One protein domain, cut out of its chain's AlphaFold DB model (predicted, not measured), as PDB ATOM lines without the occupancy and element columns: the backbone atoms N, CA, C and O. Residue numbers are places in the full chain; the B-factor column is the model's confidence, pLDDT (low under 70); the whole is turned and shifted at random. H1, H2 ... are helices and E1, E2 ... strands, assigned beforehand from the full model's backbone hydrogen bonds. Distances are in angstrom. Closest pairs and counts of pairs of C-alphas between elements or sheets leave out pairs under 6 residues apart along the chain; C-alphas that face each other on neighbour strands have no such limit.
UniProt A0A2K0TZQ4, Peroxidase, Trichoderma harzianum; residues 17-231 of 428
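This is residues 17 to 231 of the 428 residues of the protein "Peroxidase" of Trichoderma harzianum (UniProt A0A2K0TZQ4). A mostly helical body is built round helix H4, with H3, H7, H8 and H9 crossing it at steep or nearly right angles. H2 runs beside H9 at one side of this core with H1 near its first residues, H5 and H6 pack on H8 and H7, and a small hairpin of E1 and E2 has a long loop, residues 126 to 146, reaching far from the body. The 215 printed residues hold nine named helices and two named strands, in the order H1 H2 H3 H4 E1 E2 H5 H6 H7 H8 H9, and the sheet E1 - E2 is antiparallel. The class is mostly helix, though under half of the residues are in named elements. The whole is compact, with a radius of gyration of the C-alphas of 17.6 A and spans of 47 by 46 by 35 A.

E1 is residues 123 to 125, beginning at C-alpha 123 (-11.942, 40.965, 15.412), and E2 is residues 147 to 149. H4, residues 108 to 118, is 15.3 A long, and H3, residues 94 to 103, is 14.2 A. H5 is residues 160 to 166, H6 173 to 176, H7 184 to 189 and H8 195 to 202. H9, residues 204 to 220, is the longest helix at 24.1 A and ends at C-alpha 220 (-12.671, 62.554, 27.279). H2, residues 48 to 63, is 22.3 A long; H1, residues 30 to 38, begins at C-alpha 30 (-18.116, 50.182, 10.224).

E1 and E2 form a hairpin, with N 124 and O 148 within hydrogen-bond range at 2.9 A. The closest C-alphas of E2 and H6 are those of Val 148 and Pro 173, 6.9 A apart. H6 touches H7, closest at Ala 175 and Phe 186, with C-alphas 4.3 A apart. H4 is the hub. It touches H9 about perpendicular at 83 degrees, with the C-alphas of Cys 117 and Cys 211 closest at 5.4 A. It touches H3 at 87 degrees, about perpendicular, closest at C-alphas 101 and 111, 6.1 A. It touches H7 at a steep tilt of 60 degrees, closest at C-alphas 112 and 189, 5.5 A. It touches H8 at 36 degrees, only just steep, closest at C-alphas 109 and 196, 6.1 A. H5 touches H8, closest at C-alphas 163 and 201, 4.3 A. H8 and H9 touch only at the corner. H2 is close to but not clearly touching H9, opposite ways at a shallow tilt of 7 degrees, with C-alphas 53 and 219 closest at 5.6 A. H1 is close to but not clearly touching H2, with C-alphas 38 and 51 closest at 7.1 A. Every O i to N i+4 pair is within hydrogen-bond range in H1, H2, H3, H4, H5, H7, H8 and H9; H6 is too short for such a pair, and its one O i to N i+3 pair is not within range.

The two C-alphas farthest apart, those of Thr 139 and Asp 230, are 54.1 A apart. The printed part has no cut. The links H2 to H3 and E1 to E2 are long, with 30 and 21 residues. The mean pLDDT of the printed part is 94.4, and residues 138 to 143 are under 70.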
ATOM      1  N   ILE A  17     -14.398  61.869  12.005       95.00
ATOM      2  CA  ILE A  17     -14.456  60.637  11.202       95.00
ATOM      3  C   ILE A  17     -15.458  60.699  10.039       95.00
ATOM      4  O   ILE A  17     -15.227  60.088   9.000       95.00
ATOM      5  N   VAL A  18     -16.532  61.493  10.154       92.88
ATOM      6  CA  VAL A  18     -17.514  61.693   9.069       92.88
ATOM      7  C   VAL A  18     -16.904  62.289   7.794       92.88
ATOM      8  O   VAL A  18     -17.491  62.163   6.722       92.88
ATOM      9  N   PHE A  19     -15.737  62.929   7.903       94.88
ATOM     10  CA  PHE A  19     -14.972  63.517   6.801       94.88
ATOM     11  C   PHE A  19     -13.756  62.673   6.389       94.88
ATOM     12  O   PHE A  19     -12.953  63.137   5.583       94.88
ATOM     13  N   GLU A  20     -13.564  61.494   6.985       95.00
ATOM     14  CA  GLU A  20     -12.291  60.756   6.942       95.00
ATOM     15  C   GLU A  20     -12.450  59.283   6.542       95.00
ATOM     16  O   GLU A  20     -11.475  58.532   6.572       95.00
ATOM     17  N   MET A  21     -13.663  58.850   6.187       93.44
ATOM     18  CA  MET A  21     -13.968  57.448   5.857       93.44
ATOM     19  C   MET A  21     -13.287  56.959   4.565       93.44
ATOM     20  O   MET A  21     -13.265  55.768   4.300       93.44
ATOM     21  N   ASP A  22     -12.735  57.860   3.750       93.12
ATOM     22  CA  ASP A  22     -11.988  57.536   2.529       93.12
ATOM     23  C   ASP A  22     -10.480  57.338   2.768       93.12
ATOM     24  O   ASP A  22      -9.738  57.004   1.839       93.12
ATOM     25  N   ARG A  23     -10.004  57.549   3.999       94.25
ATOM     26  CA  ARG A  23      -8.591  57.380   4.347       94.25
ATOM     27  C   ARG A  23      -8.221  55.905   4.456       94.25
ATOM     28  O   ARG A  23      -8.986  55.100   4.976       94.25
ATOM     29  N   SER A  24      -6.985  55.579   4.070       92.38
ATOM     30  CA  SER A  24      -6.434  54.218   4.185       92.38
ATOM     31  C   SER A  24      -6.423  53.679   5.615       92.38
ATOM     32  O   SER A  24      -6.426  52.476   5.815       92.38
ATOM     33  N   GLU A  25      -6.423  54.574   6.600       92.12
ATOM     34  CA  GLU A  25      -6.411  54.243   8.022       92.12
ATOM     35  C   GLU A  25      -7.817  53.920   8.589       92.12
ATOM     36  O   GLU A  25      -7.930  53.523   9.744       92.12
ATOM     37  N   ASN A  26      -8.879  54.053   7.773       94.56
ATOM     38  CA  ASN A  26     -10.293  53.876   8.144       94.56
ATOM     39  C   ASN A  26     -11.038  52.906   7.197       94.56
ATOM     40  O   ASN A  26     -12.168  53.176   6.793       94.56
ATOM     41  N   VAL A  27     -10.401  51.798   6.805       94.06
ATOM     42  CA  VAL A  27     -10.993  50.797   5.892       94.06
ATOM     43  C   VAL A  27     -12.250  50.153   6.494       94.06
ATOM     44  O   VAL A  27     -12.288  49.851   7.686       94.06
ATOM     45  N   GLY A  28     -13.237  49.886   5.635       91.44
ATOM     46  CA  GLY A  28     -14.449  49.129   5.950       91.44
ATOM     47  C   GLY A  28     -15.687  50.002   6.165       91.44
ATOM     48  O   GLY A  28     -15.621  51.229   6.231       91.44
ATOM     49  N   ASP A  29     -16.841  49.349   6.297       90.69
ATOM     50  CA  ASP A  29     -18.146  50.026   6.361       90.69
ATOM     51  C   ASP A  29     -18.568  50.414   7.794       90.69
ATOM     52  O   ASP A  29     -19.583  51.090   7.995       90.69
ATOM     53  N   ALA A  30     -17.770  50.049   8.806       90.25
ATOM     54  CA  ALA A  30     -18.116  50.182  10.224       90.25
ATOM     55  C   ALA A  30     -18.531  51.610  10.625       90.25
ATOM     56  O   ALA A  30     -19.504  51.804  11.363       90.25
ATOM     57  N   PHE A  31     -17.830  52.635  10.128       92.69
ATOM     58  CA  PHE A  31     -18.166  54.027  10.432       92.69
ATOM     59  C   PHE A  31     -19.479  54.457   9.773       92.69
ATOM     60  O   PHE A  31     -20.299  55.107  10.425       92.69
ATOM     61  N   GLN A  32     -19.725  54.055   8.525       92.62
ATOM     62  CA  GLN A  32     -20.971  54.367   7.828       92.62
ATOM     63  C   GLN A  32     -22.173  53.702   8.512       92.62
ATOM     64  O   GLN A  32     -23.201  54.354   8.723       92.62
ATOM     65  N   GLU A  33     -22.044  52.437   8.910       92.62
ATOM     66  CA  GLU A  33     -23.080  51.721   9.661       92.62
ATOM     67  C   GLU A  33     -23.353  52.383  11.016       92.62
ATOM     68  O   GLU A  33     -24.508  52.644  11.367       92.62
ATOM     69  N   THR A  34     -22.292  52.742  11.743       93.38
ATOM     70  CA  THR A  34     -22.386  53.438  13.034       93.38
ATOM     71  C   THR A  34     -23.122  54.775  12.903       93.38
ATOM     72  O   THR A  34     -23.996  55.095  13.712       93.38
ATOM     73  N   LEU A  35     -22.839  55.552  11.853       92.50
ATOM     74  CA  LEU A  35     -23.563  56.795  11.566       92.50
ATOM     75  C   LEU A  35     -25.044  56.537  11.254       92.50
ATOM     76  O   LEU A  35     -25.908  57.293  11.709       92.50
ATOM     77  N   GLY A  36     -25.349  55.450  10.540       91.69
ATOM     78  CA  GLY A  36     -26.717  54.995  10.293       91.69
ATOM     79  C   GLY A  36     -27.481  54.687  11.585       91.69
ATOM     80  O   GLY A  36     -28.628  55.117  11.738       91.69
ATOM     81  N   ILE A  37     -26.837  54.026  12.552       92.50
ATOM     82  CA  ILE A  37     -27.414  53.726  13.876       92.50
ATOM     83  C   ILE A  37     -27.773  55.019  14.626       92.50
ATOM     84  O   ILE A  37     -28.842  55.115  15.240       92.50
ATOM     85  N   PHE A  38     -26.915  56.039  14.557       94.00
ATOM     86  CA  PHE A  38     -27.110  57.291  15.293       94.00
ATOM     87  C   PHE A  38     -27.978  58.332  14.591       94.00
ATOM     88  O   PHE A  38     -28.366  59.312  15.236       94.00
ATOM     89  N   GLN A  39     -28.368  58.114  13.333       86.56
ATOM     90  CA  GLN A  39     -29.145  59.076  12.544       86.56
ATOM     91  C   GLN A  39     -30.424  59.552  13.256       86.56
ATOM     92  O   GLN A  39     -30.774  60.727  13.183       86.56
ATOM     93  N   GLY A  40     -31.118  58.659  13.971       85.94
ATOM     94  CA  GLY A  40     -32.345  58.999  14.706       85.94
ATOM     95  C   GLY A  40     -32.123  59.692  16.056       85.94
ATOM     96  O   GLY A  40     -33.087  60.165  16.657       85.94
ATOM     97  N   SER A  41     -30.884  59.725  16.550       90.88
ATOM     98  CA  SER A  41     -30.526  60.284  17.862       90.88
ATOM     99  C   SER A  41     -29.768  61.609  17.760       90.88
ATOM    100  O   SER A  41     -29.878  62.433  18.670       90.88
ATOM    101  N   HIS A  42     -29.046  61.842  16.660       90.00
ATOM    102  CA  HIS A  42     -28.366  63.111  16.386       90.00
ATOM    103  C   HIS A  42     -29.367  64.244  16.180       90.00
ATOM    104  O   HIS A  42     -30.367  64.093  15.478       90.00
ATOM    105  N   ASN A  43     -29.131  65.375  16.839       86.69
ATOM    106  CA  ASN A  43     -29.955  66.573  16.703       86.69
ATOM    107  C   ASN A  43     -29.208  67.799  17.254       86.69
ATOM    108  O   ASN A  43     -28.104  67.692  17.773       86.69
ATOM    109  N   THR A  44     -29.837  68.973  17.215       84.62
ATOM    110  CA  THR A  44     -29.240  70.239  17.680       84.62
ATOM    111  C   THR A  44     -28.862  70.273  19.167       84.62
ATOM    112  O   THR A  44     -28.193  71.207  19.599       84.62
ATOM    113  N   ARG A  45     -29.286  69.286  19.967       83.19
ATOM    114  CA  ARG A  45     -28.965  69.146  21.398       83.19
ATOM    115  C   ARG A  45     -27.977  68.030  21.701       83.19
ATOM    116  O   ARG A  45     -27.540  67.922  22.842       83.19
ATOM    117  N   VAL A  46     -27.704  67.159  20.734       90.31
ATOM    118  CA  VAL A  46     -26.879  65.967  20.931       90.31
ATOM    119  C   VAL A  46     -25.951  65.833  19.735       90.31
ATOM    120  O   VAL A  46     -26.388  65.450  18.648       90.31
ATOM    121  N   SER A  47     -24.681  66.165  19.963       95.62
ATOM    122  CA  SER A  47     -23.612  66.027  18.978       95.62
ATOM    123  C   SER A  47     -23.351  64.556  18.657       95.62
ATOM    124  O   SER A  47     -23.590  63.668  19.482       95.62
ATOM    125  N   MET A  48     -22.860  64.282  17.453       95.81
ATOM    126  CA  MET A  48     -22.441  62.937  17.063       95.81
ATOM    127  C   MET A  48     -21.272  62.467  17.936       95.81
ATOM    128  O   MET A  48     -21.214  61.307  18.335       95.81
ATOM    129  N   ALA A  49     -20.392  63.388  18.322       96.81
ATOM    130  CA  ALA A  49     -19.290  63.120  19.233       96.81
ATOM    131  C   ALA A  49     -19.758  62.617  20.614       96.81
ATOM    132  O   ALA A  49     -19.193  61.655  21.144       96.81
ATOM    133  N   ASP A  50     -20.813  63.207  21.192       97.94
ATOM    134  CA  ASP A  50     -21.408  62.702  22.438       97.94
ATOM    135  C   ASP A  50     -22.122  61.355  22.234       97.94
ATOM    136  O   ASP A  50     -22.104  60.517  23.140       97.94
ATOM    137  N   LEU A  51     -22.702  61.108  21.050       97.50
ATOM    138  CA  LEU A  51     -23.286  59.804  20.706       97.50
ATOM    139  C   LEU A  51     -22.227  58.703  20.627       97.50
ATOM    140  O   LEU A  51     -22.442  57.621  21.168       97.50
ATOM    141  N   PHE A  52     -21.061  58.974  20.043       97.19
ATOM    142  CA  PHE A  52     -19.946  58.026  20.045       97.19
ATOM    143  C   PHE A  52     -19.447  57.736  21.463       97.19
ATOM    144  O   PHE A  52     -19.255  56.576  21.824       97.19
ATOM    145  N   ALA A  53     -19.310  58.766  22.301       97.56
ATOM    146  CA  ALA A  53     -18.884  58.592  23.687       97.56
ATOM    147  C   ALA A  53     -19.860  57.721  24.493       97.56
ATOM    148  O   ALA A  53     -19.438  56.779  25.167       97.56
ATOM    149  N   ILE A  54     -21.168  58.000  24.418       95.75
ATOM    150  CA  ILE A  54     -22.165  57.199  25.143       95.75
ATOM    151  C   ILE A  54     -22.282  55.786  24.560       95.75
ATOM    152  O   ILE A  54     -22.540  54.850  25.311       95.75
ATOM    153  N   ALA A  55     -22.039  55.597  23.260       95.62
ATOM    154  CA  ALA A  55     -21.994  54.274  22.647       95.62
ATOM    155  C   ALA A  55     -20.893  53.405  23.254       95.62
ATOM    156  O   ALA A  55     -21.170  52.272  23.636       95.62
ATOM    157  N   THR A  56     -19.684  53.949  23.430       95.81
ATOM    158  CA  THR A  56     -18.587  53.248  24.115       95.81
ATOM    159  C   THR A  56     -18.972  52.877  25.547       95.81
ATOM    160  O   THR A  56     -18.804  51.727  25.943       95.81
ATOM    161  N   VAL A  57     -19.545  53.817  26.312       96.25
ATOM    162  CA  VAL A  57     -20.002  53.568  27.696       96.25
ATOM    163  C   VAL A  57     -21.015  52.419  27.740       96.25
ATOM    164  O   VAL A  57     -20.915  51.532  28.590       96.25
ATOM    165  N   MET A  58     -21.982  52.422  26.817       95.06
ATOM    166  CA  MET A  58     -23.047  51.421  26.767       95.06
ATOM    167  C   MET A  58     -22.549  50.055  26.282       95.06
ATOM    168  O   MET A  58     -22.940  49.036  26.848       95.06
ATOM    169  N   ALA A  59     -21.683  50.023  25.269       95.00
ATOM    170  CA  ALA A  59     -21.134  48.791  24.708       95.00
ATOM    171  C   ALA A  59     -20.231  48.069  25.716       95.00
ATOM    172  O   ALA A  59     -20.465  46.903  26.025       95.00
ATOM    173  N   VAL A  60     -19.264  48.780  26.305       96.25
ATOM    174  CA  VAL A  60     -18.350  48.209  27.310       96.25
ATOM    175  C   VAL A  60     -19.121  47.758  28.549       96.25
ATOM    176  O   VAL A  60     -18.868  46.684  29.096       96.25
ATOM    177  N   GLY A  61     -20.110  48.544  28.980       96.56
ATOM    178  CA  GLY A  61     -20.972  48.155  30.087       96.56
ATOM    179  C   GLY A  61     -21.762  46.879  29.800       96.56
ATOM    180  O   GLY A  61     -21.811  46.000  30.658       96.56
ATOM    181  N   ALA A  62     -22.342  46.752  28.606       95.94
ATOM    182  CA  ALA A  62     -23.105  45.569  28.222       95.94
ATOM    183  C   ALA A  62     -22.216  44.320  28.140       95.94
ATOM    184  O   ALA A  62     -22.527  43.317  28.780       95.94
ATOM    185  N   CYS A  63     -21.087  44.397  27.430       97.00
ATOM    186  CA  CYS A  63     -20.160  43.273  27.266       97.00
ATOM    187  C   CYS A  63     -19.465  42.876  28.579       97.00
ATOM    188  O   CYS A  63     -19.069  41.729  28.744       97.00
ATOM    189  N   SER A  64     -19.329  43.792  29.545       97.06
ATOM    190  CA  SER A  64     -18.774  43.480  30.872       97.06
ATOM    191  C   SER A  64     -19.822  43.002  31.889       97.06
ATOM    192  O   SER A  64     -19.486  42.836  33.064       97.06
ATOM    193  N   ASP A  65     -21.081  42.814  31.480       95.56
ATOM    194  CA  ASP A  65     -22.219  42.513  32.365       95.56
ATOM    195  C   ASP A  65     -22.350  43.526  33.524       95.56
ATOM    196  O   ASP A  65     -22.561  43.193  34.693       95.56
ATOM    197  N   GLY A  66     -22.147  44.807  33.209       95.69
ATOM    198  CA  GLY A  66     -22.254  45.903  34.169       95.69
ATOM    199  C   GLY A  66     -21.092  46.025  35.155       95.69
ATOM    200  O   GLY A  66     -21.224  46.757  36.142       95.69
ATOM    201  N   LYS A  67     -19.974  45.320  34.933       96.88
ATOM    202  CA  LYS A  67     -18.771  45.423  35.779       96.88
ATOM    203  C   LYS A  67     -17.935  46.661  35.462       96.88
ATOM    204  O   LYS A  67     -17.286  47.191  36.359       96.88
ATOM    205  N   VAL A  68     -17.965  47.138  34.217       96.88
ATOM    206  CA  VAL A  68     -17.282  48.366  33.791       96.88
ATOM    207  C   VAL A  68     -18.321  49.412  33.419       96.88
ATOM    208  O   VAL A  68     -19.030  49.277  32.428       96.88
ATOM    209  N   ILE A  69     -18.398  50.482  34.208       94.81
ATOM    210  CA  ILE A  69     -19.261  51.633  33.932       94.81
ATOM    211  C   ILE A  69     -18.369  52.862  33.778       94.81
ATOM    212  O   ILE A  69     -17.947  53.461  34.766       94.81
ATOM    213  N   VAL A  70     -18.069  53.218  32.528       96.81
ATOM    214  CA  VAL A  70     -17.219  54.371  32.209       96.81
ATOM    215  C   VAL A  70     -17.974  55.670  32.535       96.81
ATOM    216  O   VAL A  70     -19.103  55.847  32.064       96.81
ATOM    217  N   PRO A  71     -17.399  56.602  33.320       96.38
ATOM    218  CA  PRO A  71     -18.046  57.876  33.616       96.38
ATOM    219  C   PRO A  71     -18.311  58.702  32.352       96.38
ATOM    220  O   PRO A  71     -17.393  59.098  31.634       96.38
ATOM    221  N   PHE A  72     -19.584  59.006  32.093       96.94
ATOM    222  CA  PHE A  72     -19.988  59.793  30.934       96.94
ATOM    223  C   PHE A  72     -20.060  61.288  31.260       96.94
ATOM    224  O   PHE A  72     -20.777  61.708  32.169       96.94
ATOM    225  N   ARG A  73     -19.360  62.099  30.469       97.88
ATOM    226  CA  ARG A  73     -19.474  63.565  30.424       97.88
ATOM    227  C   ARG A  73     -20.031  63.959  29.064       97.88
ATOM    228  O   ARG A  73     -19.717  63.272  28.098       97.88
ATOM    229  N   GLY A  74     -20.823  65.022  28.980       96.69
ATOM    230  CA  GLY A  74     -21.325  65.557  27.709       96.69
ATOM    231  C   GLY A  74     -20.622  66.853  27.310       96.69
ATOM    232  O   GLY A  74     -19.707  67.308  28.001       96.69
ATOM    233  N   GLY A  75     -21.092  67.470  26.228       96.19
ATOM    234  CA  GLY A  75     -20.624  68.781  25.768       96.19
ATOM    235  C   GLY A  75     -19.569  68.716  24.667       96.19
ATOM    236  O   GLY A  75     -18.924  69.729  24.395       96.19
ATOM    237  N   ARG A  76     -19.374  67.555  24.026       97.56
ATOM    238  CA  ARG A  76     -18.501  67.462  22.847       97.56
ATOM    239  C   ARG A  76     -19.094  68.255  21.694       97.56
ATOM    240  O   ARG A  76     -20.309  68.265  21.491       97.56
ATOM    241  N   VAL A  77     -18.217  68.876  20.920       95.88
ATOM    242  CA  VAL A  77     -18.580  69.661  19.743       95.88
ATOM    243  C   VAL A  77     -18.209  68.859  18.506       95.88
ATOM    244  O   VAL A  77     -17.083  68.377  18.408       95.88
ATOM    245  N   ASP A  78     -19.162  68.715  17.585       96.06
ATOM    246  CA  ASP A  78     -18.908  68.071  16.298       96.06
ATOM    247  C   ASP A  78     -17.932  68.920  15.471       96.06
ATOM    248  O   ASP A  78     -18.074  70.143  15.359       96.06
ATOM    249  N   ALA A  79     -16.943  68.265  14.876       95.31
ATOM    250  CA  ALA A  79     -15.991  68.875  13.972       95.31
ATOM    251  C   ALA A  79     -16.701  69.399  12.717       95.31
ATOM    252  O   ALA A  79     -17.683  68.837  12.232       95.31
ATOM    253  N   VAL A  80     -16.161  70.477  12.151       94.81
ATOM    254  CA  VAL A  80     -16.648  71.079  10.893       94.81
ATOM    255  C   VAL A  80     -15.811  70.670   9.678       94.81
ATOM    256  O   VAL A  80     -15.979  71.212   8.588       94.81
ATOM    257  N   GLY A  81     -14.880  69.740   9.873       94.31
ATOM    258  CA  GLY A  81     -13.984  69.230   8.851       94.31
ATOM    259  C   GLY A  81     -13.136  68.071   9.375       94.31
ATOM    260  O   GLY A  81     -13.285  67.676  10.535       94.31
ATOM    261  N   PRO A  82     -12.253  67.524   8.527       93.69
ATOM    262  CA  PRO A  82     -11.380  66.428   8.912       93.69
ATOM    263  C   PRO A  82     -10.378  66.861   9.989       93.69
ATOM    264  O   PRO A  82      -9.826  67.963   9.943       93.69
ATOM    265  N   GLY A  83     -10.103  65.963  10.925       90.81
ATOM    266  CA  GLY A  83      -9.012  66.050  11.881       90.81
ATOM    267  C   GLY A  83      -7.671  65.629  11.265       90.81
ATOM    268  O   GLY A  83      -7.602  65.241  10.092       90.81
ATOM    269  N   PRO A  84      -6.576  65.702  12.039       89.88
ATOM    270  CA  PRO A  84      -5.273  65.193  11.616       89.88
ATOM    271  C   PRO A  84      -5.338  63.710  11.224       89.88
ATOM    272  O   PRO A  84      -6.106  62.951  11.805       89.88
ATOM    273  N   SER A  85      -4.532  63.276  10.255       89.44
ATOM    274  CA  SER A  85      -4.290  61.842  10.023       89.44
ATOM    275  C   SER A  85      -3.333  61.270  11.070       89.44
ATOM    276  O   SER A  85      -2.622  62.026  11.742       89.44
ATOM    277  N   GLY A  86      -3.265  59.945  11.169       85.31
ATOM    278  CA  GLY A  86      -2.345  59.250  12.072       85.31
ATOM    279  C   GLY A  86      -3.012  58.208  12.960       85.31
ATOM    280  O   GLY A  86      -2.519  57.967  14.065       85.31
ATOM    281  N   VAL A  87      -4.112  57.602  12.504       93.56
ATOM    282  CA  VAL A  87      -4.652  56.409  13.160       93.56
ATOM    283  C   VAL A  87      -3.595  55.297  13.023       93.56
ATOM    284  O   VAL A  87      -3.108  55.065  11.916       93.56
ATOM    285  N   PRO A  88      -3.164  54.649  14.124       95.50
ATOM    286  CA  PRO A  88      -2.147  53.602  14.064       95.50
ATOM    287  C   PRO A  88      -2.548  52.446  13.140       95.50
ATOM    288  O   PRO A  88      -3.559  51.788  13.371       95.50
ATOM    289  N   GLU A  89      -1.732  52.164  12.125       96.19
ATOM    290  CA  GLU A  89      -1.961  51.055  11.189       96.19
ATOM    291  C   GLU A  89      -1.184  49.801  11.627       96.19
ATOM    292  O   GLU A  89      -0.076  49.910  12.177       96.19
ATOM    293  N   PRO A  90      -1.700  48.588  11.360       96.75
ATOM    294  CA  PRO A  90      -1.113  47.357  11.881       96.75
ATOM    295  C   PRO A  90       0.276  47.034  11.312       96.75
ATOM    296  O   PRO A  90       1.006  46.252  11.914       96.75
ATOM    297  N   GLN A  91       0.673  47.616  10.177       96.56
ATOM    298  CA  GLN A  91       1.985  47.420   9.544       96.56
ATOM    299  C   GLN A  91       3.076  48.346  10.105       96.56
ATOM    300  O   GLN A  91       4.260  48.111   9.861       96.56
ATOM    301  N   GLN A  92       2.698  49.406  10.826       97.19
ATOM    302  CA  GLN A  92       3.643  50.398  11.345       97.19
ATOM    303  C   GLN A  92       4.522  49.803  12.458       97.19
ATOM    304  O   GLN A  92       4.152  48.839  13.139       97.19
ATOM    305  N   ASP A  93       5.720  50.367  12.629       97.75
ATOM    306  CA  ASP A  93       6.671  49.918  13.644       97.75
ATOM    307  C   ASP A  93       6.327  50.440  15.052       97.75
ATOM    308  O   ASP A  93       5.537  51.368  15.236       97.75
ATOM    309  N   LEU A  94       6.932  49.822  16.073       98.31
ATOM    310  CA  LEU A  94       6.663  50.166  17.470       98.31
ATOM    311  C   LEU A  94       7.003  51.635  17.816       98.31
ATOM    312  O   LEU A  94       6.217  52.254  18.539       98.31
ATOM    313  N   PRO A  95       8.114  52.234  17.333       98.38
ATOM    314  CA  PRO A  95       8.357  53.665  17.519       98.38
ATOM    315  C   PRO A  95       7.243  54.550  16.947       98.38
ATOM    316  O   PRO A  95       6.836  55.503  17.612       98.38
ATOM    317  N   THR A  96       6.718  54.225  15.763       97.69
ATOM    318  CA  THR A  96       5.594  54.953  15.155       97.69
ATOM    319  C   THR A  96       4.335  54.821  16.006       97.69
ATOM    320  O   THR A  96       3.734  55.839  16.344       97.69
ATOM    321  N   HIS A  97       3.982  53.606  16.443       97.88
ATOM    322  CA  HIS A  97       2.854  53.392  17.361       97.88
ATOM    323  C   HIS A  97       3.019  54.189  18.656       97.88
ATOM    324  O   HIS A  97       2.125  54.943  19.031       97.88
ATOM    325  N   THR A  98       4.191  54.110  19.285       98.00
ATOM    326  CA  THR A  98       4.487  54.830  20.534       98.00
ATOM    327  C   THR A  98       4.313  56.340  20.362       98.00
ATOM    328  O   THR A  98       3.707  56.992  21.209       98.00
ATOM    329  N   LEU A  99       4.789  56.910  19.250       96.50
ATOM    330  CA  LEU A  99       4.605  58.331  18.943       96.50
ATOM    331  C   LEU A  99       3.134  58.689  18.697       96.50
ATOM    332  O   LEU A  99       2.683  59.738  19.160       96.50
ATOM    333  N   SER A 100       2.380  57.841  17.997       96.44
ATOM    334  CA  SER A 100       0.955  58.070  17.730       96.44
ATOM    335  C   SER A 100       0.108  58.033  19.005       96.44
ATOM    336  O   SER A 100      -0.759  58.887  19.179       96.44
ATOM    337  N   PHE A 101       0.371  57.106  19.930       97.75
ATOM    338  CA  PHE A 101      -0.310  57.076  21.233       97.75
ATOM    339  C   PHE A 101       0.136  58.228  22.144       97.75
ATOM    340  O   PHE A 101      -0.704  58.861  22.786       97.75
ATOM    341  N   ALA A 102       1.420  58.600  22.120       96.94
ATOM    342  CA  ALA A 102       1.917  59.762  22.857       96.94
ATOM    343  C   ALA A 102       1.259  61.075  22.399       96.94
ATOM    344  O   ALA A 102       0.932  61.919  23.235       96.94
ATOM    345  N   LYS A 103       0.992  61.245  21.094       95.88
ATOM    346  CA  LYS A 103       0.233  62.398  20.566       95.88
ATOM    347  C   LYS A 103      -1.187  62.487  21.124       95.88
ATOM    348  O   LYS A 103      -1.671  63.589  21.382       95.88
ATOM    349  N   GLN A 104      -1.811  61.337  21.356       95.56
ATOM    350  CA  GLN A 104      -3.127  61.220  21.985       95.56
ATOM    351  C   GLN A 104      -3.072  61.378  23.515       95.56
ATOM    352  O   GLN A 104      -4.115  61.455  24.160       95.56
ATOM    353  N   GLY A 105      -1.873  61.466  24.102       95.94
ATOM    354  CA  GLY A 105      -1.661  61.652  25.536       95.94
ATOM    355  C   GLY A 105      -1.499  60.358  26.336       95.94
ATOM    356  O   GLY A 105      -1.659  60.405  27.555       95.94
ATOM    357  N   PHE A 106      -1.195  59.231  25.689       97.81
ATOM    358  CA  PHE A 106      -0.965  57.942  26.347       97.81
ATOM    359  C   PHE A 106       0.519  57.575  26.342       97.81
ATOM    360  O   PHE A 106       1.193  57.708  25.317       97.81
ATOM    361  N   ASP A 107       1.030  57.109  27.479       98.12
ATOM    362  CA  ASP A 107       2.377  56.535  27.548       98.12
ATOM    363  C   ASP A 107       2.427  55.088  27.012       98.12
ATOM    364  O   ASP A 107       1.439  54.549  26.518       98.12
ATOM    365  N   THR A 108       3.598  54.444  27.067       98.50
ATOM    366  CA  THR A 108       3.783  53.076  26.555       98.50
ATOM    367  C   THR A 108       2.934  52.037  27.294       98.50
ATOM    368  O   THR A 108       2.349  51.169  26.646       98.50
ATOM    369  N   SER A 109       2.837  52.107  28.624       98.62
ATOM    370  CA  SER A 109       2.024  51.158  29.398       98.62
ATOM    371  C   SER A 109       0.533  51.397  29.160       98.62
ATOM    372  O   SER A 109      -0.248  50.451  29.071       98.62
ATOM    373  N   GLU A 110       0.134  52.653  28.984       98.62
ATOM    374  CA  GLU A 110      -1.237  53.034  28.654       98.62
ATOM    375  C   GLU A 110      -1.617  52.673  27.212       98.62
ATOM    376  O   GLU A 110      -2.753  52.271  26.972       98.62
ATOM    377  N   MET A 111      -0.677  52.731  26.262       98.62
ATOM    378  CA  MET A 111      -0.843  52.192  24.906       98.62
ATOM    379  C   MET A 111      -1.124  50.687  24.952       98.62
ATOM    380  O   MET A 111      -2.095  50.233  24.348       98.62
ATOM    381  N   ILE A 112      -0.315  49.918  25.695       98.94
ATOM    382  CA  ILE A 112      -0.527  48.472  25.882       98.94
ATOM    383  C   ILE A 112      -1.919  48.212  26.447       98.94
ATOM    384  O   ILE A 112      -2.671  47.400  25.905       98.94
ATOM    385  N   ALA A 113      -2.260  48.928  27.518       98.81
ATOM    386  CA  ALA A 113      -3.541  48.788  28.180       98.81
ATOM    387  C   ALA A 113      -4.702  49.111  27.239       98.81
ATOM    388  O   ALA A 113      -5.615  48.304  27.113       98.81
ATOM    389  N   LEU A 114      -4.668  50.252  26.549       98.44
ATOM    390  CA  LEU A 114      -5.764  50.692  25.691       98.44
ATOM    391  C   LEU A 114      -5.976  49.744  24.502       98.44
ATOM    392  O   LEU A 114      -7.128  49.448  24.185       98.44
ATOM    393  N   VAL A 115      -4.904  49.210  23.901       98.56
ATOM    394  CA  VAL A 115      -5.005  48.195  22.835       98.56
ATOM    395  C   VAL A 115      -5.594  46.892  23.374       98.56
ATOM    396  O   VAL A 115      -6.550  46.384  22.798       98.56
ATOM    397  N   ALA A 116      -5.108  46.385  24.513       98.62
ATOM    398  CA  ALA A 116      -5.658  45.171  25.120       98.62
ATOM    399  C   ALA A 116      -7.131  45.344  25.531       98.62
ATOM    400  O   ALA A 116      -7.933  44.432  25.365       98.62
ATOM    401  N   CYS A 117      -7.510  46.519  26.031       98.50
ATOM    402  CA  CYS A 117      -8.897  46.841  26.352       98.50
ATOM    403  C   CYS A 117      -9.773  46.900  25.099       98.50
ATOM    404  O   CYS A 117     -10.854  46.324  25.088       98.50
ATOM    405  N   GLY A 118      -9.326  47.579  24.038       96.62
ATOM    406  CA  GLY A 118     -10.073  47.674  22.783       96.62
ATOM    407  C   GLY A 118     -10.251  46.319  22.100       96.62
ATOM    408  O   GLY A 118     -11.347  46.001  21.652       96.62
ATOM    409  N   HIS A 119      -9.200  45.498  22.083       97.75
ATOM    410  CA  HIS A 119      -9.186  44.184  21.437       97.75
ATOM    411  C   HIS A 119      -9.669  43.041  22.345       97.75
ATOM    412  O   HIS A 119      -9.479  41.879  22.010       97.75
ATOM    413  N   SER A 120     -10.321  43.331  23.475       97.44
ATOM    414  CA  SER A 120     -11.065  42.302  24.221       97.44
ATOM    415  C   SER A 120     -12.382  41.924  23.538       97.44
ATOM    416  O   SER A 120     -12.934  40.872  23.826       97.44
ATOM    417  N   VAL A 121     -12.908  42.763  22.639       95.12
ATOM    418  CA  VAL A 121     -14.142  42.480  21.896       95.12
ATOM    419  C   VAL A 121     -13.923  42.781  20.418       95.12
ATOM    420  O   VAL A 121     -13.313  43.787  20.061       95.12
ATOM    421  N   GLY A 122     -14.463  41.925  19.550       93.62
ATOM    422  CA  GLY A 122     -14.395  42.087  18.100       93.62
ATOM    423  C   GLY A 122     -13.274  41.280  17.445       93.62
ATOM    424  O   GLY A 122     -12.798  40.278  17.983       93.62
ATOM    425  N   GLY A 123     -12.897  41.689  16.237       95.12
ATOM    426  CA  GLY A 123     -11.942  40.965  15.412       95.12
ATOM    427  C   GLY A 123     -11.566  41.711  14.145       95.12
ATOM    428  O   GLY A 123     -12.010  42.830  13.901       95.12
ATOM    429  N   VAL A 124     -10.755  41.052  13.325       95.88
ATOM    430  CA  VAL A 124     -10.362  41.553  12.009       95.88
ATOM    431  C   VAL A 124     -11.241  40.902  10.948       95.88
ATOM    432  O   VAL A 124     -11.298  39.673  10.848       95.88
ATOM    433  N   HIS A 125     -11.912  41.736  10.160       94.50
ATOM    434  CA  HIS A 125     -12.736  41.335   9.026       94.50
ATOM    435  C   HIS A 125     -11.849  41.067   7.808       94.50
ATOM    436  O   HIS A 125     -11.082  41.930   7.373       94.50
ATOM    437  N   GLY A 126     -11.911  39.857   7.258       93.94
ATOM    438  CA  GLY A 126     -11.090  39.469   6.115       93.94
ATOM    439  C   GLY A 126     -11.519  40.147   4.816       93.94
ATOM    440  O   GLY A 126     -10.698  40.293   3.910       93.94
ATOM    441  N   VAL A 127     -12.788  40.558   4.699       91.81
ATOM    442  CA  VAL A 127     -13.261  41.329   3.537       91.81
ATOM    443  C   VAL A 127     -12.535  42.670   3.402       91.81
ATOM    444  O   VAL A 127     -12.223  43.075   2.283       91.81
ATOM    445  N   ASP A 128     -12.183  43.279   4.533       92.62
ATOM    446  CA  ASP A 128     -11.478  44.559   4.604       92.62
ATOM    447  C   ASP A 128      -9.955  44.373   4.650       92.62
ATOM    448  O   ASP A 128      -9.202  45.140   4.046       92.62
ATOM    449  N   PHE A 129      -9.486  43.321   5.331       94.50
ATOM    450  CA  PHE A 129      -8.064  43.062   5.568       94.50
ATOM    451  C   PHE A 129      -7.630  41.649   5.133       94.50
ATOM    452  O   PHE A 129      -7.163  40.858   5.963       94.50
ATOM    453  N   PRO A 130      -7.692  41.320   3.827       93.12
ATOM    454  CA  PRO A 130      -7.417  39.971   3.322       93.12
ATOM    455  C   PRO A 130      -5.965  39.507   3.525       93.12
ATOM    456  O   PRO A 130      -5.686  38.307   3.520       93.12
ATOM    457  N   GLU A 131      -5.027  40.444   3.707       92.56
ATOM    458  CA  GLU A 131      -3.618  40.149   4.014       92.56
ATOM    459  C   GLU A 131      -3.381  39.770   5.488       92.56
ATOM    460  O   GLU A 131      -2.334  39.204   5.812       92.56
ATOM    461  N   ILE A 132      -4.335  40.081   6.373       95.69
ATOM    462  CA  ILE A 132      -4.299  39.740   7.804       95.69
ATOM    463  C   ILE A 132      -5.154  38.496   8.053       95.69
ATOM    464  O   ILE A 132      -4.670  37.508   8.609       95.69
ATOM    465  N   VAL A 133      -6.409  38.530   7.601       94.75
ATOM    466  CA  VAL A 133      -7.354  37.416   7.684       94.75
ATOM    467  C   VAL A 133      -7.737  37.002   6.267       94.75
ATOM    468  O   VAL A 133      -8.423  37.756   5.581       94.75
ATOM    469  N   PRO A 134      -7.338  35.805   5.801       90.75
ATOM    470  CA  PRO A 134      -7.714  35.344   4.473       90.75
ATOM    471  C   PRO A 134      -9.233  35.323   4.298       90.75
ATOM    472  O   PRO A 134      -9.937  34.685   5.084       90.75
ATOM    473  N   ASN A 135      -9.728  35.962   3.237       86.81
ATOM    474  CA  ASN A 135     -11.147  35.963   2.897       86.81
ATOM    475  C   ASN A 135     -11.398  35.209   1.584       86.81
ATOM    476  O   ASN A 135     -11.319  35.797   0.502       86.81
ATOM    477  N   PRO A 136     -11.622  33.885   1.636       79.75
ATOM    478  CA  PRO A 136     -11.849  33.103   0.431       79.75
ATOM    479  C   PRO A 136     -13.144  33.545  -0.267       79.75
ATOM    480  O   PRO A 136     -14.187  33.699   0.369       79.75
ATOM    481  N   VAL A 137     -13.080  33.714  -1.592       70.06
ATOM    482  CA  VAL A 137     -14.245  34.062  -2.420       70.06
ATOM    483  C   VAL A 137     -15.329  32.986  -2.241       70.06
ATOM    484  O   VAL A 137     -15.021  31.799  -2.389       70.06
ATOM    485  N   PRO A 138     -16.579  33.358  -1.920       63.34
ATOM    486  CA  PRO A 138     -17.633  32.380  -1.705       63.34
ATOM    487  C   PRO A 138     -17.965  31.611  -2.984       63.34
ATOM    488  O   PRO A 138     -17.874  32.119  -4.098       63.34
ATOM    489  N   THR A 139     -18.400  30.364  -2.812       58.88
ATOM    490  CA  THR A 139     -18.925  29.519  -3.897       58.88
ATOM    491  C   THR A 139     -20.395  29.823  -4.231       58.88
ATOM    492  O   THR A 139     -20.967  29.164  -5.099       58.88
ATOM    493  N   THR A 140     -21.010  30.804  -3.558       58.91
ATOM    494  CA  THR A 140     -22.411  31.237  -3.704       58.91
ATOM    495  C   THR A 140     -22.532  32.769  -3.639       58.91
ATOM    496  O   THR A 140     -21.646  33.429  -3.108       58.91
ATOM    497  N   ASP A 141     -23.637  33.342  -4.142       54.94
ATOM    498  CA  ASP A 141     -23.913  34.800  -4.208       54.94
ATOM    499  C   ASP A 141     -24.135  35.491  -2.832       54.94
ATOM    500  O   ASP A 141     -24.794  36.527  -2.744       54.94
ATOM    501  N   LEU A 142     -23.634  34.920  -1.734       57.31
ATOM    502  CA  LEU A 142     -23.651  35.549  -0.411       57.31
ATOM    503  C   LEU A 142     -22.359  36.344  -0.207       57.31
ATOM    504  O   LEU A 142     -21.283  35.878  -0.572       57.31
ATOM    505  N   THR A 143     -22.444  37.520   0.412       61.09
ATOM    506  CA  THR A 143     -21.268  38.238   0.918       61.09
ATOM    507  C   THR A 143     -20.590  37.366   1.977       61.09
ATOM    508  O   THR A 143     -21.169  37.127   3.036       61.09
ATOM    509  N   ASN A 144     -19.402  36.841   1.674       74.06
ATOM    510  CA  ASN A 144     -18.588  36.106   2.638       74.06
ATOM    511  C   ASN A 144     -17.601  37.073   3.270       74.06
ATOM    512  O   ASN A 144     -16.727  37.605   2.582       74.06
ATOM    513  N   ASP A 145     -17.758  37.278   4.567       86.12
ATOM    514  CA  ASP A 145     -16.729  37.881   5.384       86.12
ATOM    515  C   ASP A 145     -16.276  36.863   6.428       86.12
ATOM    516  O   ASP A 145     -17.053  36.401   7.268       86.12
ATOM    517  N   ASN A 146     -15.010  36.477   6.322       90.69
ATOM    518  CA  ASN A 146     -14.335  35.679   7.323       90.69
ATOM    519  C   ASN A 146     -13.734  36.609   8.382       90.69
ATOM    520  O   ASN A 146     -12.705  37.234   8.137       90.69
ATOM    521  N   THR A 147     -14.350  36.675   9.560       92.38
ATOM    522  CA  THR A 147     -13.832  37.438  10.703       92.38
ATOM    523  C   THR A 147     -13.056  36.525  11.653       92.38
ATOM    524  O   THR A 147     -13.564  35.481  12.064       92.38
ATOM    525  N   VAL A 148     -11.848  36.929  12.060       95.38
ATOM    526  CA  VAL A 148     -11.107  36.270  13.155       95.38
ATOM    527  C   VAL A 148     -11.099  37.193  14.365       95.38
ATOM    528  O   VAL A 148     -10.603  38.318  14.283       95.38
ATOM    529  N   THR A 149     -11.655  36.723  15.480       96.50
ATOM    530  CA  THR A 149     -11.740  37.501  16.720       96.50
ATOM    531  C   THR A 149     -10.403  37.584  17.441       96.50
ATOM    532  O   THR A 149      -9.521  36.743  17.260       96.50
ATOM    533  N   PHE A 150     -10.237  38.629  18.248       97.38
ATOM    534  CA  PHE A 150      -8.990  38.869  18.974       97.38
ATOM    535  C   PHE A 150      -8.756  37.867  20.111       97.38
ATOM    536  O   PHE A 150      -7.612  37.569  20.442       97.38
ATOM    537  N   ASP A 151      -9.819  37.298  20.671       97.06
ATOM    538  CA  ASP A 151      -9.751  36.229  21.659       97.06
ATOM    539  C   ASP A 151     -10.926  35.250  21.506       97.06
ATOM    540  O   ASP A 151     -11.708  35.352  20.550       97.06
ATOM    541  N   THR A 152     -11.017  34.247  22.383       96.81
ATOM    542  CA  THR A 152     -12.054  33.199  22.318       96.81
ATOM    543  C   THR A 152     -13.410  33.590  22.925       96.81
ATOM    544  O   THR A 152     -14.359  32.805  22.842       96.81
ATOM    545  N   THR A 153     -13.546  34.794  23.483       94.62
ATOM    546  CA  THR A 153     -14.752  35.308  24.148       94.62
ATOM    547  C   THR A 153     -15.363  36.466  23.363       94.62
ATOM    548  O   THR A 153     -15.280  37.629  23.732       94.62
ATOM    549  N   THR A 154     -16.058  36.139  22.275       85.81
ATOM    550  CA  THR A 154     -16.449  37.106  21.233       85.81
ATOM    551  C   THR A 154     -17.421  38.215  21.660       85.81
ATOM    552  O   THR A 154     -17.558  39.204  20.944       85.81
ATOM    553  N   ASP A 155     -18.132  38.047  22.776       87.75
ATOM    554  CA  ASP A 155     -19.143  38.979  23.286       87.75
ATOM    555  C   ASP A 155     -18.958  39.360  24.768       87.75
ATOM    556  O   ASP A 155     -19.828  40.027  25.336       87.75
ATOM    557  N   ASN A 156     -17.827  38.992  25.385       95.44
ATOM    558  CA  ASN A 156     -17.528  39.316  26.781       95.44
ATOM    559  C   ASN A 156     -16.339  40.270  26.868       95.44
ATOM    560  O   ASN A 156     -15.325  40.087  26.212       95.44
ATOM    561  N   PHE A 157     -16.470  41.288  27.713       98.06
ATOM    562  CA  PHE A 157     -15.385  42.210  28.012       98.06
ATOM    563  C   PHE A 157     -14.623  41.702  29.238       98.06
ATOM    564  O   PHE A 157     -15.064  41.891  30.380       98.06
ATOM    565  N   ASP A 158     -13.506  41.023  29.002       98.19
ATOM    566  CA  ASP A 158     -12.708  40.341  30.014       98.19
ATOM    567  C   ASP A 158     -11.220  40.265  29.623       98.19
ATOM    568  O   ASP A 158     -10.774  40.817  28.622       98.19
ATOM    569  N   ASN A 159     -10.410  39.625  30.465       98.56
ATOM    570  CA  ASN A 159      -8.964  39.594  30.272       98.56
ATOM    571  C   ASN A 159      -8.438  38.435  29.402       98.56
ATOM    572  O   ASN A 159      -7.242  38.122  29.488       98.56
ATOM    573  N   VAL A 160      -9.285  37.766  28.613       98.56
ATOM    574  CA  VAL A 160      -8.893  36.590  27.818       98.56
ATOM    575  C   VAL A 160      -7.881  36.956  26.730       98.56
ATOM    576  O   VAL A 160      -6.860  36.271  26.647       98.56
ATOM    577  N   VAL A 161      -8.036  38.082  26.021       98.31
ATOM    578  CA  VAL A 161      -7.015  38.595  25.080       98.31
ATOM    579  C   VAL A 161      -5.608  38.665  25.697       98.31
ATOM    580  O   VAL A 161      -4.630  38.228  25.088       98.31
ATOM    581  N   ALA A 162      -5.491  39.124  26.949       98.75
ATOM    582  CA  ALA A 162      -4.214  39.200  27.656       98.75
ATOM    583  C   ALA A 162      -3.720  37.814  28.106       98.75
ATOM    584  O   ALA A 162      -2.542  37.486  27.946       98.75
ATOM    585  N   LYS A 163      -4.615  36.979  28.652       98.75
ATOM    586  CA  LYS A 163      -4.288  35.613  29.098       98.75
ATOM    587  C   LYS A 163      -3.768  34.746  27.967       98.75
ATOM    588  O   LYS A 163      -2.748  34.081  28.129       98.75
ATOM    589  N   GLU A 164      -4.468  34.740  26.843       98.62
ATOM    590  CA  GLU A 164      -4.104  33.920  25.695       98.62
ATOM    591  C   GLU A 164      -2.808  34.400  25.044       98.62
ATOM    592  O   GLU A 164      -2.004  33.572  24.608       98.62
ATOM    593  N   PHE A 165      -2.585  35.720  25.013       98.69
ATOM    594  CA  PHE A 165      -1.334  36.295  24.538       98.69
ATOM    595  C   PHE A 165      -0.145  35.831  25.387       98.69
ATOM    596  O   PHE A 165       0.802  35.253  24.855       98.69
ATOM    597  N   VAL A 166      -0.222  36.000  26.712       98.69
ATOM    598  CA  VAL A 166       0.846  35.604  27.651       98.69
ATOM    599  C   VAL A 166       1.083  34.091  27.639       98.69
ATOM    600  O   VAL A 166       2.218  33.636  27.774       98.69
ATOM    601  N   ALA A 167       0.030  33.298  27.444       98.31
ATOM    602  CA  ALA A 167       0.124  31.845  27.329       98.31
ATOM    603  C   ALA A 167       0.592  31.358  25.945       98.31
ATOM    604  O   ALA A 167       0.816  30.158  25.780       98.31
ATOM    605  N   ASN A 168       0.758  32.258  24.966       97.31
ATOM    606  CA  ASN A 168       1.146  31.938  23.592       97.31
ATOM    607  C   ASN A 168       0.179  30.941  22.912       97.31
ATOM    608  O   ASN A 168       0.604  30.020  22.212       97.31
ATOM    609  N   VAL A 169      -1.126  31.105  23.157       97.00
ATOM    610  CA  VAL A 169      -2.204  30.272  22.577       97.00
ATOM    611  C   VAL A 169      -3.297  31.088  21.875       97.00
ATOM    612  O   VAL A 169      -4.301  30.517  21.458       97.00
ATOM    613  N   SER A 170      -3.129  32.408  21.761       94.94
ATOM    614  CA  SER A 170      -4.154  33.295  21.199       94.94
ATOM    615  C   SER A 170      -4.355  33.095  19.699       94.94
ATOM    616  O   SER A 170      -3.409  32.855  18.946       94.94
ATOM    617  N   GLN A 171      -5.604  33.268  19.268       94.38
ATOM    618  CA  GLN A 171      -5.992  33.329  17.859       94.38
ATOM    619  C   GLN A 171      -5.891  34.736  17.249       94.38
ATOM    620  O   GLN A 171      -6.120  34.885  16.050       94.38
ATOM    621  N   ASN A 172      -5.533  35.747  18.049       97.62
ATOM    622  CA  ASN A 172      -5.427  37.135  17.614       97.62
ATOM    623  C   ASN A 172      -4.553  37.253  16.348       97.62
ATOM    624  O   ASN A 172      -3.333  37.037  16.419       97.62
ATOM    625  N   PRO A 173      -5.120  37.639  15.190       97.69
ATOM    626  CA  PRO A 173      -4.368  37.697  13.942       97.69
ATOM    627  C   PRO A 173      -3.331  38.834  13.943       97.69
ATOM    628  O   PRO A 173      -2.329  38.745  13.233       97.69
ATOM    629  N   LEU A 174      -3.504  39.851  14.793       98.44
ATOM    630  CA  LEU A 174      -2.543  40.932  15.025       98.44
ATOM    631  C   LEU A 174      -1.450  40.558  16.041       98.44
ATOM    632  O   LEU A 174      -0.523  41.337  16.252       98.44
ATOM    633  N   ALA A 175      -1.502  39.374  16.654       98.00
ATOM    634  CA  ALA A 175      -0.424  38.875  17.509       98.00
ATOM    635  C   ALA A 175       0.271  37.634  16.929       98.00
ATOM    636  O   ALA A 175       1.496  37.537  16.960       98.00
ATOM    637  N   PHE A 176      -0.498  36.709  16.354       96.88
ATOM    638  CA  PHE A 176      -0.023  35.393  15.910       96.88
ATOM    639  C   PHE A 176      -0.351  35.079  14.440       96.88
ATOM    640  O   PHE A 176      -0.081  33.972  13.971       96.88
ATOM    641  N   GLY A 177      -0.887  36.044  13.681       95.38
ATOM    642  CA  GLY A 177      -1.186  35.879  12.253       95.38
ATOM    643  C   GLY A 177       0.057  35.590  11.406       95.38
ATOM    644  O   GLY A 177       1.181  35.843  11.823       95.38
ATOM    645  N   GLN A 178      -0.099  35.044  10.200       92.50
ATOM    646  CA  GLN A 178       1.047  34.590   9.389       92.50
ATOM    647  C   GLN A 178       1.971  35.734   8.932       92.50
ATOM    648  O   GLN A 178       3.178  35.536   8.803       92.50
ATOM    649  N   ASN A 179       1.421  36.929   8.707       94.19
ATOM    650  CA  ASN A 179       2.184  38.100   8.289       94.19
ATOM    651  C   ASN A 179       2.761  38.835   9.508       94.19
ATOM    652  O   ASN A 179       2.045  39.507  10.243       94.19
ATOM    653  N   GLU A 180       4.074  38.729   9.722       95.25
ATOM    654  CA  GLU A 180       4.738  39.342  10.881       95.25
ATOM    655  C   GLU A 180       4.691  40.874  10.868       95.25
ATOM    656  O   GLU A 180       4.642  41.504  11.926       95.25
ATOM    657  N   THR A 181       4.640  41.479   9.678       96.25
ATOM    658  CA  THR A 181       4.571  42.938   9.525       96.25
ATOM    659  C   THR A 181       3.290  43.481  10.152       96.25
ATOM    660  O   THR A 181       3.324  44.501  10.831       96.25
ATOM    661  N   THR A 182       2.174  42.760  10.031       97.19
ATOM    662  CA  THR A 182       0.866  43.168  10.567       97.19
ATOM    663  C   THR A 182       0.633  42.756  12.019       97.19
ATOM    664  O   THR A 182      -0.450  42.999  12.544       97.19
ATOM    665  N   ARG A 183       1.613  42.131  12.690       98.00
ATOM    666  CA  ARG A 183       1.479  41.721  14.098       98.00
ATOM    667  C   ARG A 183       1.628  42.897  15.086       98.00
ATOM    668  O   ARG A 183       2.557  42.910  15.900       98.00
ATOM    669  N   SER A 184       0.776  43.919  14.982       98.44
ATOM    670  CA  SER A 184       0.831  45.116  15.838       98.44
ATOM    671  C   SER A 184       0.676  44.794  17.317       98.44
ATOM    672  O   SER A 184       1.483  45.261  18.117       98.44
ATOM    673  N   ASP A 185      -0.286  43.950  17.677       98.69
ATOM    674  CA  ASP A 185      -0.560  43.596  19.071       98.69
ATOM    675  C   ASP A 185       0.632  42.868  19.685       98.69
ATOM    676  O   ASP A 185       1.027  43.178  20.804       98.69
ATOM    677  N   PHE A 186       1.296  41.985  18.927       98.62
ATOM    678  CA  PHE A 186       2.532  41.346  19.394       98.62
ATOM    679  C   PHE A 186       3.616  42.368  19.735       98.62
ATOM    680  O   PHE A 186       4.287  42.243  20.759       98.62
ATOM    681  N   ARG A 187       3.817  43.375  18.879       98.56
ATOM    682  CA  ARG A 187       4.834  44.411  19.113       98.56
ATOM    683  C   ARG A 187       4.454  45.312  20.280       98.56
ATOM    684  O   ARG A 187       5.309  45.605  21.109       98.56
ATOM    685  N   ILE A 188       3.191  45.726  20.343       98.81
ATOM    686  CA  ILE A 188       2.675  46.623  21.376       98.81
ATOM    687  C   ILE A 188       2.707  45.929  22.733       98.81
ATOM    688  O   ILE A 188       3.320  46.461  23.647       98.81
ATOM    689  N   PHE A 189       2.157  44.724  22.872       98.81
ATOM    690  CA  PHE A 189       2.104  44.016  24.156       98.81
ATOM    691  C   PHE A 189       3.482  43.644  24.720       98.81
ATOM    692  O   PHE A 189       3.600  43.433  25.921       98.81
ATOM    693  N   ASN A 190       4.526  43.603  23.887       98.69
ATOM    694  CA  ASN A 190       5.914  43.414  24.322       98.69
ATOM    695  C   ASN A 190       6.691  44.734  24.515       98.69
ATOM    696  O   ASN A 190       7.883  44.692  24.827       98.69
ATOM    697  N   ALA A 191       6.069  45.902  24.316       98.62
ATOM    698  CA  ALA A 191       6.770  47.188  24.266       98.62
ATOM    699  C   ALA A 191       7.441  47.586  25.590       98.62
ATOM    700  O   ALA A 191       8.453  48.285  25.574       98.62
ATOM    701  N   ASP A 192       6.910  47.120  26.720       98.50
ATOM    702  CA  ASP A 192       7.468  47.312  28.061       98.50
ATOM    703  C   ASP A 192       8.141  46.041  28.613       98.50
ATOM    704  O   ASP A 192       8.305  45.892  29.819       98.50
ATOM    705  N   GLY A 193       8.519  45.102  27.739       98.19
ATOM    706  CA  GLY A 193       9.016  43.787  28.147       98.19
ATOM    707  C   GLY A 193       7.914  42.791  28.521       98.19
ATOM    708  O   GLY A 193       8.233  41.684  28.951       98.19
ATOM    709  N   GLY A 194       6.640  43.150  28.323       98.25
ATOM    710  CA  GLY A 194       5.489  42.300  28.627       98.25
ATOM    711  C   GLY A 194       4.939  42.500  30.041       98.25
ATOM    712  O   GLY A 194       4.129  41.689  30.498       98.25
ATOM    713  N   ASP A 195       5.359  43.555  30.740       98.69
ATOM    714  CA  ASP A 195       5.025  43.800  32.143       98.69
ATOM    715  C   ASP A 195       3.539  44.146  32.318       98.69
ATOM    716  O   ASP A 195       2.848  43.519  33.133       98.69
ATOM    717  N   MET A 196       3.013  45.109  31.555       98.75
ATOM    718  CA  MET A 196       1.614  45.529  31.678       98.75
ATOM    719  C   MET A 196       0.646  44.433  31.217       98.75
ATOM    720  O   MET A 196      -0.313  44.112  31.929       98.75
ATOM    721  N   ILE A 197       0.910  43.796  30.070       98.81
ATOM    722  CA  ILE A 197       0.034  42.736  29.550       98.81
ATOM    723  C   ILE A 197       0.007  41.513  30.483       98.81
ATOM    724  O   ILE A 197      -1.052  40.917  30.688       98.81
ATOM    725  N   SER A 198       1.128  41.182  31.136       98.88
ATOM    726  CA  SER A 198       1.191  40.101  32.130       98.88
ATOM    727  C   SER A 198       0.372  40.415  33.379       98.88
ATOM    728  O   SER A 198      -0.328  39.540  33.899       98.88
ATOM    729  N   GLN A 199       0.391  41.666  33.850       98.69
ATOM    730  CA  GLN A 199      -0.473  42.097  34.953       98.69
ATOM    731  C   GLN A 199      -1.954  41.980  34.575       98.69
ATOM    732  O   GLN A 199      -2.733  41.390  35.329       98.69
ATOM    733  N   MET A 200      -2.323  42.444  33.379       98.81
ATOM    734  CA  MET A 200      -3.677  42.321  32.825       98.81
ATOM    735  C   MET A 200      -4.127  40.861  32.689       98.81
ATOM    736  O   MET A 200      -5.257  40.534  33.051       98.81
ATOM    737  N   ALA A 201      -3.245  39.954  32.269       98.81
ATOM    738  CA  ALA A 201      -3.525  38.520  32.198       98.81
ATOM    739  C   ALA A 201      -3.753  37.883  33.583       98.81
ATOM    740  O   ALA A 201      -4.612  37.010  33.747       98.81
ATOM    741  N   SER A 202      -3.004  38.331  34.595       98.69
ATOM    742  CA  SER A 202      -3.015  37.730  35.935       98.69
ATOM    743  C   SER A 202      -4.315  37.961  36.718       98.69
ATOM    744  O   SER A 202      -4.673  37.140  37.563       98.69
ATOM    745  N   SER A 203      -5.044  39.049  36.441       98.62
ATOM    746  CA  SER A 203      -6.231  39.442  37.202       98.62
ATOM    747  C   SER A 203      -7.267  40.120  36.315       98.62
ATOM    748  O   SER A 203      -7.029  41.188  35.755       98.62
ATOM    749  N   ASN A 204      -8.459  39.524  36.257       98.56
ATOM    750  CA  ASN A 204      -9.581  40.112  35.540       98.56
ATOM    751  C   ASN A 204     -10.004  41.453  36.159       98.56
ATOM    752  O   ASN A 204     -10.293  42.397  35.438       98.56
ATOM    753  N   ASP A 205      -9.976  41.580  37.486       98.56
ATOM    754  CA  ASP A 205     -10.332  42.840  38.146       98.56
ATOM    755  C   ASP A 205      -9.318  43.946  37.834       98.56
ATOM    756  O   ASP A 205      -9.696  45.102  37.642       98.56
ATOM    757  N   PHE A 206      -8.028  43.608  37.743       98.69
ATOM    758  CA  PHE A 206      -7.006  44.566  37.320       98.69
ATOM    759  C   PHE A 206      -7.244  45.021  35.876       98.69
ATOM    760  O   PHE A 206      -7.221  46.223  35.608       98.69
ATOM    761  N   PHE A 207      -7.537  44.081  34.973       98.88
ATOM    762  CA  PHE A 207      -7.900  44.375  33.588       98.88
ATOM    763  C   PHE A 207      -9.110  45.319  33.510       98.88
ATOM    764  O   PHE A 207      -8.994  46.409  32.956       98.88
ATOM    765  N   LEU A 208     -10.237  44.971  34.142       98.69
ATOM    766  CA  LEU A 208     -11.469  45.769  34.083       98.69
ATOM    767  C   LEU A 208     -11.286  47.184  34.658       98.69
ATOM    768  O   LEU A 208     -11.754  48.156  34.063       98.69
ATOM    769  N   ASN A 209     -10.571  47.324  35.780       98.44
ATOM    770  CA  ASN A 209     -10.293  48.634  36.383       98.44
ATOM    771  C   ASN A 209      -9.370  49.495  35.507       98.44
ATOM    772  O   ASN A 209      -9.595  50.701  35.353       98.44
ATOM    773  N   THR A 210      -8.356  48.870  34.905       98.69
ATOM    774  CA  THR A 210      -7.465  49.530  33.947       98.69
ATOM    775  C   THR A 210      -8.267  50.020  32.744       98.69
ATOM    776  O   THR A 210      -8.200  51.201  32.405       98.69
ATOM    777  N   CYS A 211      -9.092  49.156  32.151       98.62
ATOM    778  CA  CYS A 211      -9.896  49.500  30.983       98.62
ATOM    779  C   CYS A 211     -10.935  50.582  31.261       98.62
ATOM    780  O   CYS A 211     -11.115  51.467  30.430       98.62
ATOM    781  N   SER A 212     -11.559  50.578  32.443       98.19
ATOM    782  CA  SER A 212     -12.447  51.667  32.867       98.19
ATOM    783  C   SER A 212     -11.728  53.024  32.828       98.19
ATOM    784  O   SER A 212     -12.225  53.984  32.237       98.19
ATOM    785  N   THR A 213     -10.507  53.077  33.374       98.31
ATOM    786  CA  THR A 213      -9.677  54.293  33.404       98.31
ATOM    787  C   THR A 213      -9.240  54.715  32.000       98.31
ATOM    788  O   THR A 213      -9.329  55.890  31.641       98.31
ATOM    789  N   MET A 214      -8.776  53.760  31.190       98.44
ATOM    790  CA  MET A 214      -8.307  54.029  29.830       98.44
ATOM    791  C   MET A 214      -9.442  54.516  28.934       98.44
ATOM    792  O   MET A 214      -9.276  55.527  28.256       98.44
ATOM    793  N   PHE A 215     -10.618  53.885  28.982       98.50
ATOM    794  CA  PHE A 215     -11.765  54.331  28.199       98.50
ATOM    795  C   PHE A 215     -12.319  55.677  28.658       98.50
ATOM    796  O   PHE A 215     -12.698  56.469  27.798       98.50
ATOM    797  N   GLU A 216     -12.322  55.991  29.959       98.19
ATOM    798  CA  GLU A 216     -12.701  57.334  30.416       98.19
ATOM    799  C   GLU A 216     -11.775  58.399  29.812       98.19
ATOM    800  O   GLU A 216     -12.247  59.391  29.252       98.19
ATOM    801  N   ARG A 217     -10.455  58.185  29.866       97.50
ATOM    802  CA  ARG A 217      -9.478  59.100  29.252       97.50
ATOM    803  C   ARG A 217      -9.651  59.177  27.736       97.50
ATOM    804  O   ARG A 217      -9.651  60.272  27.172       97.50
ATOM    805  N   MET A 218      -9.863  58.031  27.094       97.31
ATOM    806  CA  MET A 218     -10.076  57.898  25.656       97.31
ATOM    807  C   MET A 218     -11.255  58.754  25.179       97.31
ATOM    808  O   MET A 218     -11.093  59.585  24.283       97.31
ATOM    809  N   ILE A 219     -12.432  58.599  25.795       97.88
ATOM    810  CA  ILE A 219     -13.629  59.337  25.372       97.88
ATOM    811  C   ILE A 219     -13.591  60.810  25.788       97.88
ATOM    812  O   ILE A 219     -14.280  61.632  25.185       97.88
ATOM    813  N   ASN A 220     -12.808  61.171  26.809       97.62
ATOM    814  CA  ASN A 220     -12.671  62.554  27.279       97.62
ATOM    815  C   ASN A 220     -11.525  63.326  26.600       97.62
ATOM    816  O   ASN A 220     -11.320  64.499  26.906       97.62
ATOM    817  N   THR A 221     -10.809  62.708  25.658       97.00
ATOM    818  CA  THR A 221      -9.815  63.394  24.822       97.00
ATOM    819  C   THR A 221     -10.532  64.192  23.734       97.00
ATOM    820  O   THR A 221     -11.077  63.618  22.793       97.00
ATOM    821  N   VAL A 222     -10.557  65.518  23.876       96.94
ATOM    822  CA  VAL A 222     -11.294  66.464  23.017       96.94
ATOM    823  C   VAL A 222     -10.418  67.675  22.662       96.94
ATOM    824  O   VAL A 222      -9.408  67.898  23.338       96.94
ATOM    825  N   PRO A 223     -10.785  68.487  21.648       95.75
ATOM    826  CA  PRO A 223     -10.060  69.714  21.336       95.75
ATOM    827  C   PRO A 223      -9.971  70.663  22.538       95.75
ATOM    828  O   PRO A 223     -10.879  70.719  23.367       95.75
ATOM    829  N   ARG A 224      -8.896  71.458  22.617       95.12
ATOM    830  CA  ARG A 224      -8.562  72.280  23.801       95.12
ATOM    831  C   ARG A 224      -9.667  73.254  24.220       95.12
ATOM    832  O   ARG A 224      -9.814  73.529  25.408       95.12
ATOM    833  N   ASP A 225     -10.417  73.777  23.255       95.12
ATOM    834  CA  ASP A 225     -11.462  74.772  23.502       95.12
ATOM    835  C   ASP A 225     -12.808  74.146  23.913       95.12
ATOM    836  O   ASP A 225     -13.735  74.860  24.302       95.12
ATOM    837  N   VAL A 226     -12.923  72.815  23.871       96.88
ATOM    838  CA  VAL A 226     -14.119  72.082  24.294       96.88
ATOM    839  C   VAL A 226     -14.073  71.848  25.801       96.88
ATOM    840  O   VAL A 226     -13.120  71.289  26.343       96.88
ATOM    841  N   LYS A 227     -15.145  72.242  26.490       96.44
ATOM    842  CA  LYS A 227     -15.324  71.999  27.924       96.44
ATOM    843  C   LYS A 227     -16.387  70.939  28.136       96.44
ATOM    844  O   LYS A 227     -17.562  71.176  27.873       96.44
ATOM    845  N   LEU A 228     -15.964  69.789  28.643       97.88
ATOM    846  CA  LEU A 228     -16.884  68.732  29.034       97.88
ATOM    847  C   LEU A 228     -17.601  69.090  30.336       97.88
ATOM    848  O   LEU A 228     -17.041  69.755  31.211       97.88
ATOM    849  N   THR A 229     -18.834  68.615  30.473       97.38
ATOM    850  CA  THR A 229     -19.606  68.753  31.710       97.38
ATOM    851  C   THR A 229     -18.992  67.937  32.850       97.38
ATOM    852  O   THR A 229     -18.115  67.083  32.660       97.38
ATOM    853  N   ASP A 230     -19.539  68.113  34.051       96.75
ATOM    854  CA  ASP A 230     -19.436  67.086  35.081       96.75
ATOM    855  C   ASP A 230     -20.034  65.751  34.621       96.75
ATOM    856  O   ASP A 230     -20.776  65.686  33.634       96.75
ATOM    857  N   VAL A 231     -19.679  64.669  35.324       96.62
ATOM    858  CA  VAL A 231     -20.227  63.338  35.041       96.62
ATOM    859  C   VAL A 231     -21.747  63.404  35.130       96.62
ATOM    860  O   VAL A 231     -22.315  63.728  36.179       96.62
TER     861      VAL A 231